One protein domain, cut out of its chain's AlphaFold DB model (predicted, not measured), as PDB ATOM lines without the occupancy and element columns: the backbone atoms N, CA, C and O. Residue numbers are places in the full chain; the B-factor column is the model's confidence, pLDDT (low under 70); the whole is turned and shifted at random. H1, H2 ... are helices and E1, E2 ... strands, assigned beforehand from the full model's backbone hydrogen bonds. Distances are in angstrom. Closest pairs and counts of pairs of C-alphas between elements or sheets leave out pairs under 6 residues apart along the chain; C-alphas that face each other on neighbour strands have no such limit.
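This is residues 8 to 38 and 50 to 101 of the 140 residues of the protein "Beta-lactamase" of Mongoliibacter ruber (UniProt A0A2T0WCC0). A long helix, H1, sticks out as an arm with its residues 8 to 25, and its other end reaches a small body made of the two-stranded hairpin E1 and E2, with the short helix H2 near the end of the hairpin where E1 begins and E2 ends. After E2, residues 83 to 101 form a long stretch with no named element, which loops out and folds back. The printed part has 83 residues, with the order H1, H2, E1, E2 along the chain; the sheet, in the order E1 - E2, is antiparallel, and the class is mixed, helices and strands. The whole is elongated, spanning 57 by 30 by 26 A, and only just loose, close to extended, with a radius of gyration of the C-alphas of 17.3 A.

Start with H1, residues 8 to 34, of which 8 to 25 stand free. Across the cut comes H2, residues 53 to 60; it is close to H1 but not clearly touching, and the closest C-alphas, those of Glu 34 and Ile 53, are 5.5 A apart. The two helices run the same way at a shallow tilt of 19 degrees. In H2 every O i to N i+4 pair is within hydrogen-bond range, in H1 20 of 23. Next look at E1, residues 64 to 71, and E2, residues 74 to 82, an antiparallel hairpin with 167 degrees between their directions; N 67 and O 79 are 2.9 A apart and N 76 and O 69 2.8 A, both within hydrogen-bond range. The closest C-alphas of H2 and E1 are those of Met 57 and Gly 64, 7.6 A apart. H2 and E2 are near each other, with 5 pairs of C-alphas within 10 A. H1 and E2 are near each other too, with 8 such pairs, while H1 and E1 are apart.

Find C-alpha 8 at (141.682, -53.462, -221.191); from there H1 runs 40.0 A to C-alpha 34 at (133.550, -23.760, -246.716). H2 goes from Ile 53 to Tyr 60, 10.5 A. E1 runs 23.7 A from Gly 64 to Lys 71, and E2 runs 24.5 A from Lys 74 to C-alpha 82 at (143.250, -24.573, -256.008).

The C-alphas of Ile 8 and Leu 87, the two farthest apart, are 56.5 A from each other. Residues 39 to 49 are not printed, and C-alphas 38 and 50 stand 4.9 A apart across this cut; beside it, residues 37 to 38 pair antiparallel with residues 50 to 51. The links H2 to E1 and E1 to E2 are tight. The mean pLDDT of the printed part is 86.5; look for values under 70 at residues 8 to 23 and at residue 89.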
ATOM      1  N   ILE A   8     140.817 -53.967-220.112       59.56
ATOM      2  CA  ILE A   8     141.682 -53.462-221.191       59.56
ATOM      3  C   ILE A   8     140.898 -53.326-222.503       59.56
ATOM      4  O   ILE A   8     141.005 -52.303-223.171       59.56
ATOM      5  N   LEU A   9     140.064 -54.315-222.849       57.19
ATOM      6  CA  LEU A   9     139.227 -54.270-224.054       57.19
ATOM      7  C   LEU A   9     138.154 -53.167-223.976       57.19
ATOM      8  O   LEU A   9     137.884 -52.496-224.969       57.19
ATOM      9  N   LEU A  10     137.579 -52.943-222.787       57.16
ATOM     10  CA  LEU A  10     136.597 -51.880-222.559       57.16
ATOM     11  C   LEU A  10     137.249 -50.487-222.608       57.16
ATOM     12  O   LEU A  10     136.701 -49.584-223.231       57.16
ATOM     13  N   ALA A  11     138.447 -50.320-222.038       58.66
ATOM     14  CA  ALA A  11     139.210 -49.073-222.145       58.66
ATOM     15  C   ALA A  11     139.593 -48.749-223.602       58.66
ATOM     16  O   ALA A  11     139.504 -47.596-224.015       58.66
ATOM     17  N   PHE A  12     139.946 -49.756-224.409       58.19
ATOM     18  CA  PHE A  12     140.274 -49.575-225.829       58.19
ATOM     19  C   PHE A  12     139.062 -49.113-226.663       58.19
ATOM     20  O   PHE A  12     139.181 -48.237-227.521       58.19
ATOM     21  N   LEU A  13     137.872 -49.651-226.373       58.22
ATOM     22  CA  LEU A  13     136.615 -49.230-227.002       58.22
ATOM     23  C   LEU A  13     136.215 -47.796-226.617       58.22
ATOM     24  O   LEU A  13     135.795 -47.032-227.485       58.22
ATOM     25  N   PHE A  14     136.411 -47.396-225.356       54.91
ATOM     26  CA  PHE A  14     136.148 -46.020-224.909       54.91
ATOM     27  C   PHE A  14     137.113 -44.993-225.519       54.91
ATOM     28  O   PHE A  14     136.690 -43.889-225.860       54.91
ATOM     29  N   PHE A  15     138.388 -45.349-225.715       56.91
ATOM     30  CA  PHE A  15     139.357 -44.460-226.366       56.91
ATOM     31  C   PHE A  15     139.044 -44.219-227.852       56.91
ATOM     32  O   PHE A  15     139.276 -43.119-228.343       56.91
ATOM     33  N   THR A  16     138.482 -45.209-228.552       59.16
ATOM     34  CA  THR A  16     138.214 -45.113-230.000       59.16
ATOM     35  C   THR A  16     136.962 -44.276-230.303       59.16
ATOM     36  O   THR A  16     136.945 -43.519-231.272       59.16
ATOM     37  N   ALA A  17     135.928 -44.352-229.457       57.25
ATOM     38  CA  ALA A  17     134.706 -43.557-229.624       57.25
ATOM     39  C   ALA A  17     134.948 -42.048-229.416       57.25
ATOM     40  O   ALA A  17     134.403 -41.220-230.143       57.25
ATOM     41  N   CYS A  18     135.818 -41.691-228.468       55.75
ATOM     42  CA  CYS A  18     136.114 -40.295-228.144       55.75
ATOM     43  C   CYS A  18     136.885 -39.583-229.274       55.75
ATOM     44  O   CYS A  18     136.650 -38.408-229.543       55.75
ATOM     45  N   SER A  19     137.767 -40.296-229.989       59.78
ATOM     46  CA  SER A  19     138.468 -39.735-231.154       59.78
ATOM     47  C   SER A  19     137.546 -39.477-232.349       59.78
ATOM     48  O   SER A  19     137.748 -38.494-233.055       59.78
ATOM     49  N   SER A  20     136.521 -40.311-232.569       60.91
ATOM     50  CA  SER A  20     135.610 -40.143-233.710       60.91
ATOM     51  C   SER A  20     134.619 -38.989-233.550       60.91
ATOM     52  O   SER A  20     134.217 -38.399-234.546       60.91
ATOM     53  N   GLU A  21     134.210 -38.640-232.326       62.03
ATOM     54  CA  GLU A  21     133.304 -37.497-232.118       62.03
ATOM     55  C   GLU A  21     133.993 -36.153-232.392       62.03
ATOM     56  O   GLU A  21     133.376 -35.253-232.958       62.03
ATOM     57  N   ILE A  22     135.281 -36.031-232.051       61.97
ATOM     58  CA  ILE A  22     136.061 -34.806-232.279       61.97
ATOM     59  C   ILE A  22     136.293 -34.580-233.778       61.97
ATOM     60  O   ILE A  22     136.070 -33.470-234.257       61.97
ATOM     61  N   ASP A  23     136.687 -35.618-234.516       68.12
ATOM     62  CA  ASP A  23     136.969 -35.533-235.959       68.12
ATOM     63  C   ASP A  23     135.706 -35.136-236.748       68.12
ATOM     64  O   ASP A  23     135.700 -34.154-237.486       68.12
ATOM     65  N   ASN A  24     134.575 -35.784-236.441       72.25
ATOM     66  CA  ASN A  24     133.275 -35.450-237.031       72.25
ATOM     67  C   ASN A  24     132.818 -34.016-236.710       72.25
ATOM     68  O   ASN A  24     132.130 -33.392-237.517       72.25
ATOM     69  N   SER A  25     133.167 -33.488-235.531       84.62
ATOM     70  CA  SER A  25     132.812 -32.116-235.149       84.62
ATOM     71  C   SER A  25     133.631 -31.069-235.906       84.62
ATOM     72  O   SER A  25     133.085 -30.049-236.322       84.62
ATOM     73  N   LEU A  26     134.922 -31.335-236.134       88.50
ATOM     74  CA  LEU A  26     135.808 -30.429-236.857       88.50
ATOM     75  C   LEU A  26     135.468 -30.397-238.348       88.50
ATOM     76  O   LEU A  26     135.411 -29.315-238.927       88.50
ATOM     77  N   ASP A  27     135.197 -31.553-238.951       91.44
ATOM     78  CA  ASP A  27     134.784 -31.634-240.354       91.44
ATOM     79  C   ASP A  27     133.479 -30.871-240.605       91.44
ATOM     80  O   ASP A  27     133.379 -30.135-241.587       91.44
ATOM     81  N   ALA A  28     132.513 -30.964-239.685       92.81
ATOM     82  CA  ALA A  28     131.270 -30.199-239.766       92.81
ATOM     83  C   ALA A  28     131.505 -28.680-239.654       92.81
ATOM     84  O   ALA A  28     130.909 -27.910-240.407       92.81
ATOM     85  N   GLU A  29     132.392 -28.236-238.754       92.88
ATOM     86  CA  GLU A  29     132.781 -26.820-238.646       92.88
ATOM     87  C   GLU A  29     133.491 -26.327-239.919       92.88
ATOM     88  O   GLU A  29     133.226 -25.219-240.396       92.88
ATOM     89  N   ILE A  30     134.390 -27.137-240.488       94.44
ATOM     90  CA  ILE A  30     135.075 -26.818-241.745       94.44
ATOM     91  C   ILE A  30     134.050 -26.704-242.868       94.44
ATOM     92  O   ILE A  30     134.059 -25.704-243.581       94.44
ATOM     93  N   GLU A  31     133.145 -27.672-243.009       94.75
ATOM     94  CA  GLU A  31     132.102 -27.653-244.035       94.75
ATOM     95  C   GLU A  31     131.205 -26.413-243.905       94.75
ATOM     96  O   GLU A  31     130.928 -25.747-244.905       94.75
ATOM     97  N   GLU A  32     130.818 -26.034-242.684       93.56
ATOM     98  CA  GLU A  32     130.047 -24.810-242.446       93.56
ATOM     99  C   GLU A  32     130.787 -23.565-242.956       93.56
ATOM    100  O   GLU A  32     130.183 -22.708-243.607       93.56
ATOM    101  N   ILE A  33     132.095 -23.472-242.709       93.44
ATOM    102  CA  ILE A  33     132.923 -22.359-243.185       93.44
ATOM    103  C   ILE A  33     133.076 -22.405-244.709       93.44
ATOM    104  O   ILE A  33     132.927 -21.377-245.375       93.44
ATOM    105  N   GLU A  34     133.349 -23.582-245.277       95.81
ATOM    106  CA  GLU A  34     133.550 -23.760-246.716       95.81
ATOM    107  C   GLU A  34     132.288 -23.441-247.522       95.81
ATOM    108  O   GLU A  34     132.406 -22.947-248.645       95.81
ATOM    109  N   MET A  35     131.104 -23.667-246.945       96.12
ATOM    110  CA  MET A  35     129.787 -23.442-247.555       96.12
ATOM    111  C   MET A  35     129.119 -22.128-247.111       96.12
ATOM    112  O   MET A  35     128.013 -21.800-247.551       96.12
ATOM    113  N   GLY A  36     129.760 -21.381-246.212       93.75
ATOM    114  CA  GLY A  36     129.140 -20.299-245.450       93.75
ATOM    115  C   GLY A  36     129.346 -18.887-245.990       93.75
ATOM    116  O   GLY A  36     128.919 -17.939-245.331       93.75
ATOM    117  N   LEU A  37     129.991 -18.696-247.147       93.44
ATOM    118  CA  LEU A  37     130.322 -17.352-247.630       93.44
ATOM    119  C   LEU A  37     129.071 -16.598-248.086       93.44
ATOM    120  O   LEU A  37     128.295 -17.093-248.895       93.44
ATOM    121  N   PHE A  38     128.918 -15.353-247.646       91.62
ATOM    122  CA  PHE A  38     127.837 -14.455-248.057       91.62
ATOM    123  C   PHE A  38     128.399 -13.167-248.671       91.62
ATOM    124  O   PHE A  38     129.592 -12.872-248.595       91.62
ATOM    125  N   LYS A  50     124.061 -17.872-249.517       93.94
ATOM    126  CA  LYS A  50     125.335 -18.519-249.211       93.94
ATOM    127  C   LYS A  50     125.980 -19.085-250.471       93.94
ATOM    128  O   LYS A  50     125.292 -19.432-251.428       93.94
ATOM    129  N   TYR A  51     127.299 -19.163-250.444       95.56
ATOM    130  CA  TYR A  51     128.138 -19.661-251.518       95.56
ATOM    131  C   TYR A  51     129.281 -20.465-250.924       95.56
ATOM    132  O   TYR A  51     129.832 -20.113-249.879       95.56
ATOM    133  N   SER A  52     129.690 -21.495-251.645       97.12
ATOM    134  CA  SER A  52     130.914 -22.213-251.343       97.12
ATOM    135  C   SER A  52     132.156 -21.395-251.704       97.12
ATOM    136  O   SER A  52     132.137 -20.522-252.585       97.12
ATOM    137  N   ILE A  53     133.283 -21.729-251.076       97.06
ATOM    138  CA  ILE A  53     134.605 -21.233-251.478       97.06
ATOM    139  C   ILE A  53     134.852 -21.513-252.963       97.06
ATOM    140  O   ILE A  53     135.291 -20.617-253.680       97.06
ATOM    141  N   ALA A  54     134.527 -22.715-253.448       96.56
ATOM    142  CA  ALA A  54     134.744 -23.099-254.842       96.56
ATOM    143  C   ALA A  54     133.954 -22.211-255.821       96.56
ATOM    144  O   ALA A  54     134.513 -21.713-256.802       96.56
ATOM    145  N   GLU A  55     132.677 -21.945-255.534       97.00
ATOM    146  CA  GLU A  55     131.849 -21.039-256.340       97.00
ATOM    147  C   GLU A  55     132.418 -19.620-256.353       97.00
ATOM    148  O   GLU A  55     132.458 -18.969-257.401       97.00
ATOM    149  N   ARG A  56     132.904 -19.139-255.203       96.06
ATOM    150  CA  ARG A  56     133.471 -17.793-255.075       96.06
ATOM    151  C   ARG A  56     134.821 -17.661-255.762       96.06
ATOM    152  O   ARG A  56     135.043 -16.666-256.451       96.06
ATOM    153  N   MET A  57     135.679 -18.669-255.651       96.81
ATOM    154  CA  MET A  57     136.936 -18.740-256.392       96.81
ATOM    155  C   MET A  57     136.686 -18.700-257.897       96.81
ATOM    156  O   MET A  57     137.316 -17.909-258.597       96.81
ATOM    157  N   ASN A  58     135.720 -19.479-258.391       97.00
ATOM    158  CA  ASN A  58     135.352 -19.470-259.802       97.00
ATOM    159  C   ASN A  58     134.799 -18.103-260.244       97.00
ATOM    160  O   ASN A  58     135.232 -17.555-261.255       97.00
ATOM    161  N   HIS A  59     133.892 -17.515-259.458       95.75
ATOM    162  CA  HIS A  59     133.295 -16.210-259.749       95.75
ATOM    163  C   HIS A  59     134.344 -15.089-259.861       95.75
ATOM    164  O   HIS A  59     134.316 -14.311-260.814       95.75
ATOM    165  N   TYR A  60     135.289 -15.029-258.918       96.25
ATOM    166  CA  TYR A  60     136.336 -14.001-258.877       96.25
ATOM    167  C   TYR A  60     137.609 -14.375-259.646       96.25
ATOM    168  O   TYR A  60     138.562 -13.598-259.655       96.25
ATOM    169  N   LYS A  61     137.636 -15.541-260.306       96.50
ATOM    170  CA  LYS A  61     138.805 -16.072-261.025       96.50
ATOM    171  C   LYS A  61     140.050 -16.171-260.132       96.50
ATOM    172  O   LYS A  61     141.158 -15.860-260.561       96.50
ATOM    173  N   VAL A  62     139.859 -16.604-258.887       96.38
ATOM    174  CA  VAL A  62     140.943 -16.834-257.926       96.38
ATOM    175  C   VAL A  62     141.518 -18.233-258.172       96.38
ATOM    176  O   VAL A  62     140.816 -19.215-257.933       96.38
ATOM    177  N   PRO A  63     142.771 -18.359-258.649       95.00
ATOM    178  CA  PRO A  63     143.347 -19.657-259.008       95.00
ATOM    179  C   PRO A  63     143.655 -20.536-257.793       95.00
ATOM    180  O   PRO A  63     143.588 -21.761-257.887       95.00
ATOM    181  N   GLY A  64     143.969 -19.917-256.656       96.06
ATOM    182  CA  GLY A  64     144.236 -20.611-255.410       96.06
ATOM    183  C   GLY A  64     144.269 -19.666-254.215       96.06
ATOM    184  O   GLY A  64     144.543 -18.475-254.364       96.06
ATOM    185  N   LEU A  65     143.958 -20.198-253.035       96.62
ATOM    186  CA  LEU A  65     143.974 -19.478-251.761       96.62
ATOM    187  C   LEU A  65     144.278 -20.434-250.605       96.62
ATOM    188  O   LEU A  65     144.089 -21.642-250.727       96.62
ATOM    189  N   SER A  66     144.728 -19.889-249.479       96.69
ATOM    190  CA  SER A  66     144.908 -20.620-248.223       96.69
ATOM    191  C   SER A  66     144.061 -19.966-247.136       96.69
ATOM    192  O   SER A  66     144.015 -18.737-247.055       96.69
ATOM    193  N   ILE A  67     143.384 -20.776-246.324       96.31
ATOM    194  CA  ILE A  67     142.579 -20.329-245.182       96.31
ATOM    195  C   ILE A  67     143.174 -20.932-243.920       96.31
ATOM    196  O   ILE A  67     143.507 -22.115-243.904       96.31
ATOM    197  N   ALA A  68     143.274 -20.123-242.869       96.19
ATOM    198  CA  ALA A  68     143.571 -20.574-241.520       96.19
ATOM    199  C   ALA A  68     142.529 -20.003-240.556       96.19
ATOM    200  O   ALA A  68     142.230 -18.808-240.595       96.19
ATOM    201  N   VAL A  69     142.005 -20.852-239.677       95.81
ATOM    202  CA  VAL A  69     141.107 -20.465-238.588       95.81
ATOM    203  C   VAL A  69     141.867 -20.569-237.283       95.81
ATOM    204  O   VAL A  69     142.498 -21.586-236.997       95.81
ATOM    205  N   ILE A  70     141.826 -19.497-236.498       95.88
ATOM    206  CA  ILE A  70     142.535 -19.388-235.224       95.88
ATOM    207  C   ILE A  70     141.502 -19.352-234.103       95.88
ATOM    208  O   ILE A  70     140.608 -18.508-234.111       95.88
ATOM    209  N   LYS A  71     141.652 -20.248-233.127       94.56
ATOM    210  CA  LYS A  71     140.820 -20.338-231.924       94.56
ATOM    211  C   LYS A  71     141.744 -20.405-230.715       94.56
ATOM    212  O   LYS A  71     142.741 -21.123-230.736       94.56
ATOM    213  N   ASP A  72     141.474 -19.586-229.702       96.12
ATOM    214  CA  ASP A  72     142.263 -19.530-228.462       96.12
ATOM    215  C   ASP A  72     143.779 -19.344-228.694       96.12
ATOM    216  O   ASP A  72     144.625 -19.956-228.042       96.12
ATOM    217  N   GLY A  73     144.129 -18.508-229.680       95.81
ATOM    218  CA  GLY A  73     145.518 -18.199-230.037       95.81
ATOM    219  C   GLY A  73     146.274 -19.331-230.744       95.81
ATOM    220  O   GLY A  73     147.486 -19.225-230.923       95.81
ATOM    221  N   LYS A  74     145.593 -20.406-231.153       95.88
ATOM    222  CA  LYS A  74     146.175 -21.547-231.873       95.88
ATOM    223  C   LYS A  74     145.490 -21.741-233.216       95.88
ATOM    224  O   LYS A  74     144.321 -21.399-233.379       95.88
ATOM    225  N   ILE A  75     146.216 -22.310-234.176       95.25
ATOM    226  CA  ILE A  75     145.617 -22.748-235.439       95.25
ATOM    227  C   ILE A  75     144.659 -23.892-235.113       95.25
ATOM    228  O   ILE A  75     145.092 -24.943-234.645       95.25
ATOM    229  N   HIS A  76     143.373 -23.648-235.336       94.81
ATOM    230  CA  HIS A  76     142.309 -24.642-235.230       94.81
ATOM    231  C   HIS A  76     142.318 -25.539-236.467       94.81
ATOM    232  O   HIS A  76     142.394 -26.755-236.350       94.81
ATOM    233  N   TRP A  77     142.362 -24.930-237.656       96.00
ATOM    234  CA  TRP A  77     142.632 -25.629-238.912       96.00
ATOM    235  C   TRP A  77     143.237 -24.690-239.955       96.00
ATOM    236  O   TRP A  77     143.106 -23.467-239.864       96.00
ATOM    237  N   ALA A  78     143.900 -25.267-240.959       97.19
ATOM    238  CA  ALA A  78     144.319 -24.551-242.155       97.19
ATOM    239  C   ALA A  78     144.282 -25.463-243.388       97.19
ATOM    240  O   ALA A  78     144.676 -26.626-243.308       97.19
ATOM    241  N   LYS A  79     143.843 -24.938-244.536       97.38
ATOM    242  CA  LYS A  79     143.743 -25.686-245.800       97.38
ATOM    243  C   LYS A  79     144.055 -24.784-246.984       97.38
ATOM    244  O   LYS A  79     143.736 -23.595-246.982       97.38
ATOM    245  N   GLY A  80     144.666 -25.378-248.002       97.50
ATOM    246  CA  GLY A  80     144.842 -24.756-249.306       97.50
ATOM    247  C   GLY A  80     143.769 -25.208-250.293       97.50
ATOM    248  O   GLY A  80     143.280 -26.335-250.228       97.50
ATOM    249  N   TYR A  81     143.420 -24.320-251.216       97.06
ATOM    250  CA  TYR A  81     142.438 -24.539-252.270       97.06
ATOM    251  C   TYR A  81     143.035 -24.111-253.605       97.06
ATOM    252  O   TYR A  81     143.671 -23.059-253.694       97.06
ATOM    253  N   GLY A  82     142.790 -24.890-254.657       95.75
ATOM    254  CA  GLY A  82     143.250 -24.573-256.008       95.75
ATOM    255  C   GLY A  82     144.764 -24.726-256.193       95.75
ATOM    256  O   GLY A  82     145.398 -25.581-255.577       95.75
ATOM    257  N   ILE A  83     145.339 -23.913-257.081       95.25
ATOM    258  CA  ILE A  83     146.737 -24.025-257.518       95.25
ATOM    259  C   ILE A  83     147.549 -22.760-257.220       95.25
ATOM    260  O   ILE A  83     147.066 -21.638-257.353       95.25
ATOM    261  N   ALA A  84     148.810 -22.953-256.840       92.88
ATOM    262  CA  ALA A  84     149.770 -21.901-256.520       92.88
ATOM    263  C   ALA A  84     150.514 -21.363-257.755       92.88
ATOM    264  O   ALA A  84     151.037 -20.252-257.722       92.88
ATOM    265  N   ASN A  85     150.584 -22.144-258.838       88.00
ATOM    266  CA  ASN A  85     151.267 -21.761-260.071       88.00
ATOM    267  C   ASN A  85     150.305 -21.836-261.262       88.00
ATOM    268  O   ASN A  85     149.818 -22.912-261.601       88.00
ATOM    269  N   THR A  86     150.052 -20.689-261.893       83.88
ATOM    270  CA  THR A  86     149.199 -20.562-263.086       83.88
ATOM    271  C   THR A  86     149.989 -20.404-264.387       83.88
ATOM    272  O   THR A  86     149.382 -20.327-265.451       83.88
ATOM    273  N   LEU A  87     151.317 -20.281-264.312       79.56
ATOM    274  CA  LEU A  87     152.191 -19.936-265.440       79.56
ATOM    275  C   LEU A  87     152.917 -21.153-266.028       79.56
ATOM    276  O   LEU A  87     153.276 -21.143-267.202       79.56
ATOM    277  N   GLU A  88     153.139 -22.200-265.233       73.81
ATOM    278  CA  GLU A  88     153.813 -23.423-265.672       73.81
ATOM    279  C   GLU A  88     152.822 -24.562-265.937       73.81
ATOM    280  O   GLU A  88     151.795 -24.687-265.274       73.81
ATOM    281  N   ASN A  89     153.197 -25.507-266.809       67.75
ATOM    282  CA  ASN A  89     152.477 -26.779-267.005       67.75
ATOM    283  C   ASN A  89     152.538 -27.722-265.779       67.75
ATOM    284  O   ASN A  89     152.225 -28.908-265.883       67.75
ATOM    285  N   ARG A  90     152.963 -27.222-264.614       74.25
ATOM    286  CA  ARG A  90     153.011 -27.959-263.355       74.25
ATOM    287  C   ARG A  90     151.881 -27.487-262.458       74.25
ATOM    288  O   ARG A  90     151.886 -26.358-261.976       74.25
ATOM    289  N   LYS A  91     150.937 -28.388-262.197       81.62
ATOM    290  CA  LYS A  91     149.909 -28.187-261.176       81.62
ATOM    291  C   LYS A  91     150.569 -28.285-259.804       81.62
ATOM    292  O   LYS A  91     150.843 -29.380-259.327       81.62
ATOM    293  N   VAL A  92     150.871 -27.136-259.209       92.00
ATOM    294  CA  VAL A  92     151.291 -27.042-257.808       92.00
ATOM    295  C   VAL A  92     150.058 -26.667-257.008       92.00
ATOM    296  O   VAL A  92     149.518 -25.584-257.220       92.00
ATOM    297  N   GLU A  93     149.589 -27.551-256.137       94.94
ATOM    298  CA  GLU A  93     148.444 -27.268-255.267       94.94
ATOM    299  C   GLU A  93     148.813 -26.224-254.212       94.94
ATOM    300  O   GLU A  93     149.957 -26.152-253.749       94.94
ATOM    301  N   VAL A  94     147.843 -25.393-253.832       97.31
ATOM    302  CA  VAL A  94     148.015 -24.549-252.650       97.31
ATOM    303  C   VAL A  94     147.988 -25.436-251.413       97.31
ATOM    304  O   VAL A  94     147.119 -26.287-251.258       97.31
ATOM    305  N   SER A  95     148.917 -25.189-250.501       96.62
ATOM    306  CA  SER A  95     148.945 -25.780-249.167       96.62
ATOM    307  C   SER A  95     148.981 -24.670-248.110       96.62
ATOM    308  O   SER A  95     149.289 -23.521-248.446       96.62
ATOM    309  N   PRO A  96     148.769 -24.990-246.822       96.94
ATOM    310  CA  PRO A  96     148.982 -24.036-245.733       96.94
ATOM    311  C   PRO A  96     150.389 -23.412-245.698       96.94
ATOM    312  O   PRO A  96     150.562 -22.338-245.133       96.94
ATOM    313  N   ASN A  97     151.382 -24.050-246.330       95.94
ATOM    314  CA  ASN A  97     152.769 -23.578-246.388       95.94
ATOM    315  C   ASN A  97     153.103 -22.798-247.673       95.94
ATOM    316  O   ASN A  97     154.244 -22.373-247.859       95.94
ATOM    317  N   THR A  98     152.148 -22.631-248.592       95.69
ATOM    318  CA  THR A  98     152.358 -21.847-249.812       95.69
ATOM    319  C   THR A  98     152.533 -20.372-249.453       95.69
ATOM    320  O   THR A  98     151.673 -19.773-248.811       95.69
ATOM    321  N   LEU A  99     153.641 -19.769-249.890       94.25
ATOM    322  CA  LEU A  99     153.906 -18.349-249.666       94.25
ATOM    323  C   LEU A  99     153.128 -17.480-250.659       94.25
ATOM    324  O   LEU A  99     153.208 -17.677-251.871       94.25
ATOM    325  N   PHE A 100     152.436 -16.474-250.128       93.62
ATOM    326  CA  PHE A 100     151.775 -15.417-250.889       93.62
ATOM    327  C   PHE A 100     152.445 -14.070-250.606       93.62
ATOM    328  O   PHE A 100     153.065 -13.871-249.560       93.62
ATOM    329  N   GLN A 101     152.302 -13.118-251.526       94.06
ATOM    330  CA  GLN A 101     152.724 -11.740-251.283       94.06
ATOM    331  C   GLN A 101     151.880 -11.138-250.153       94.06
ATOM    332  O   GLN A 101     150.664 -11.028-250.280       94.06
TER     333      GLN A 101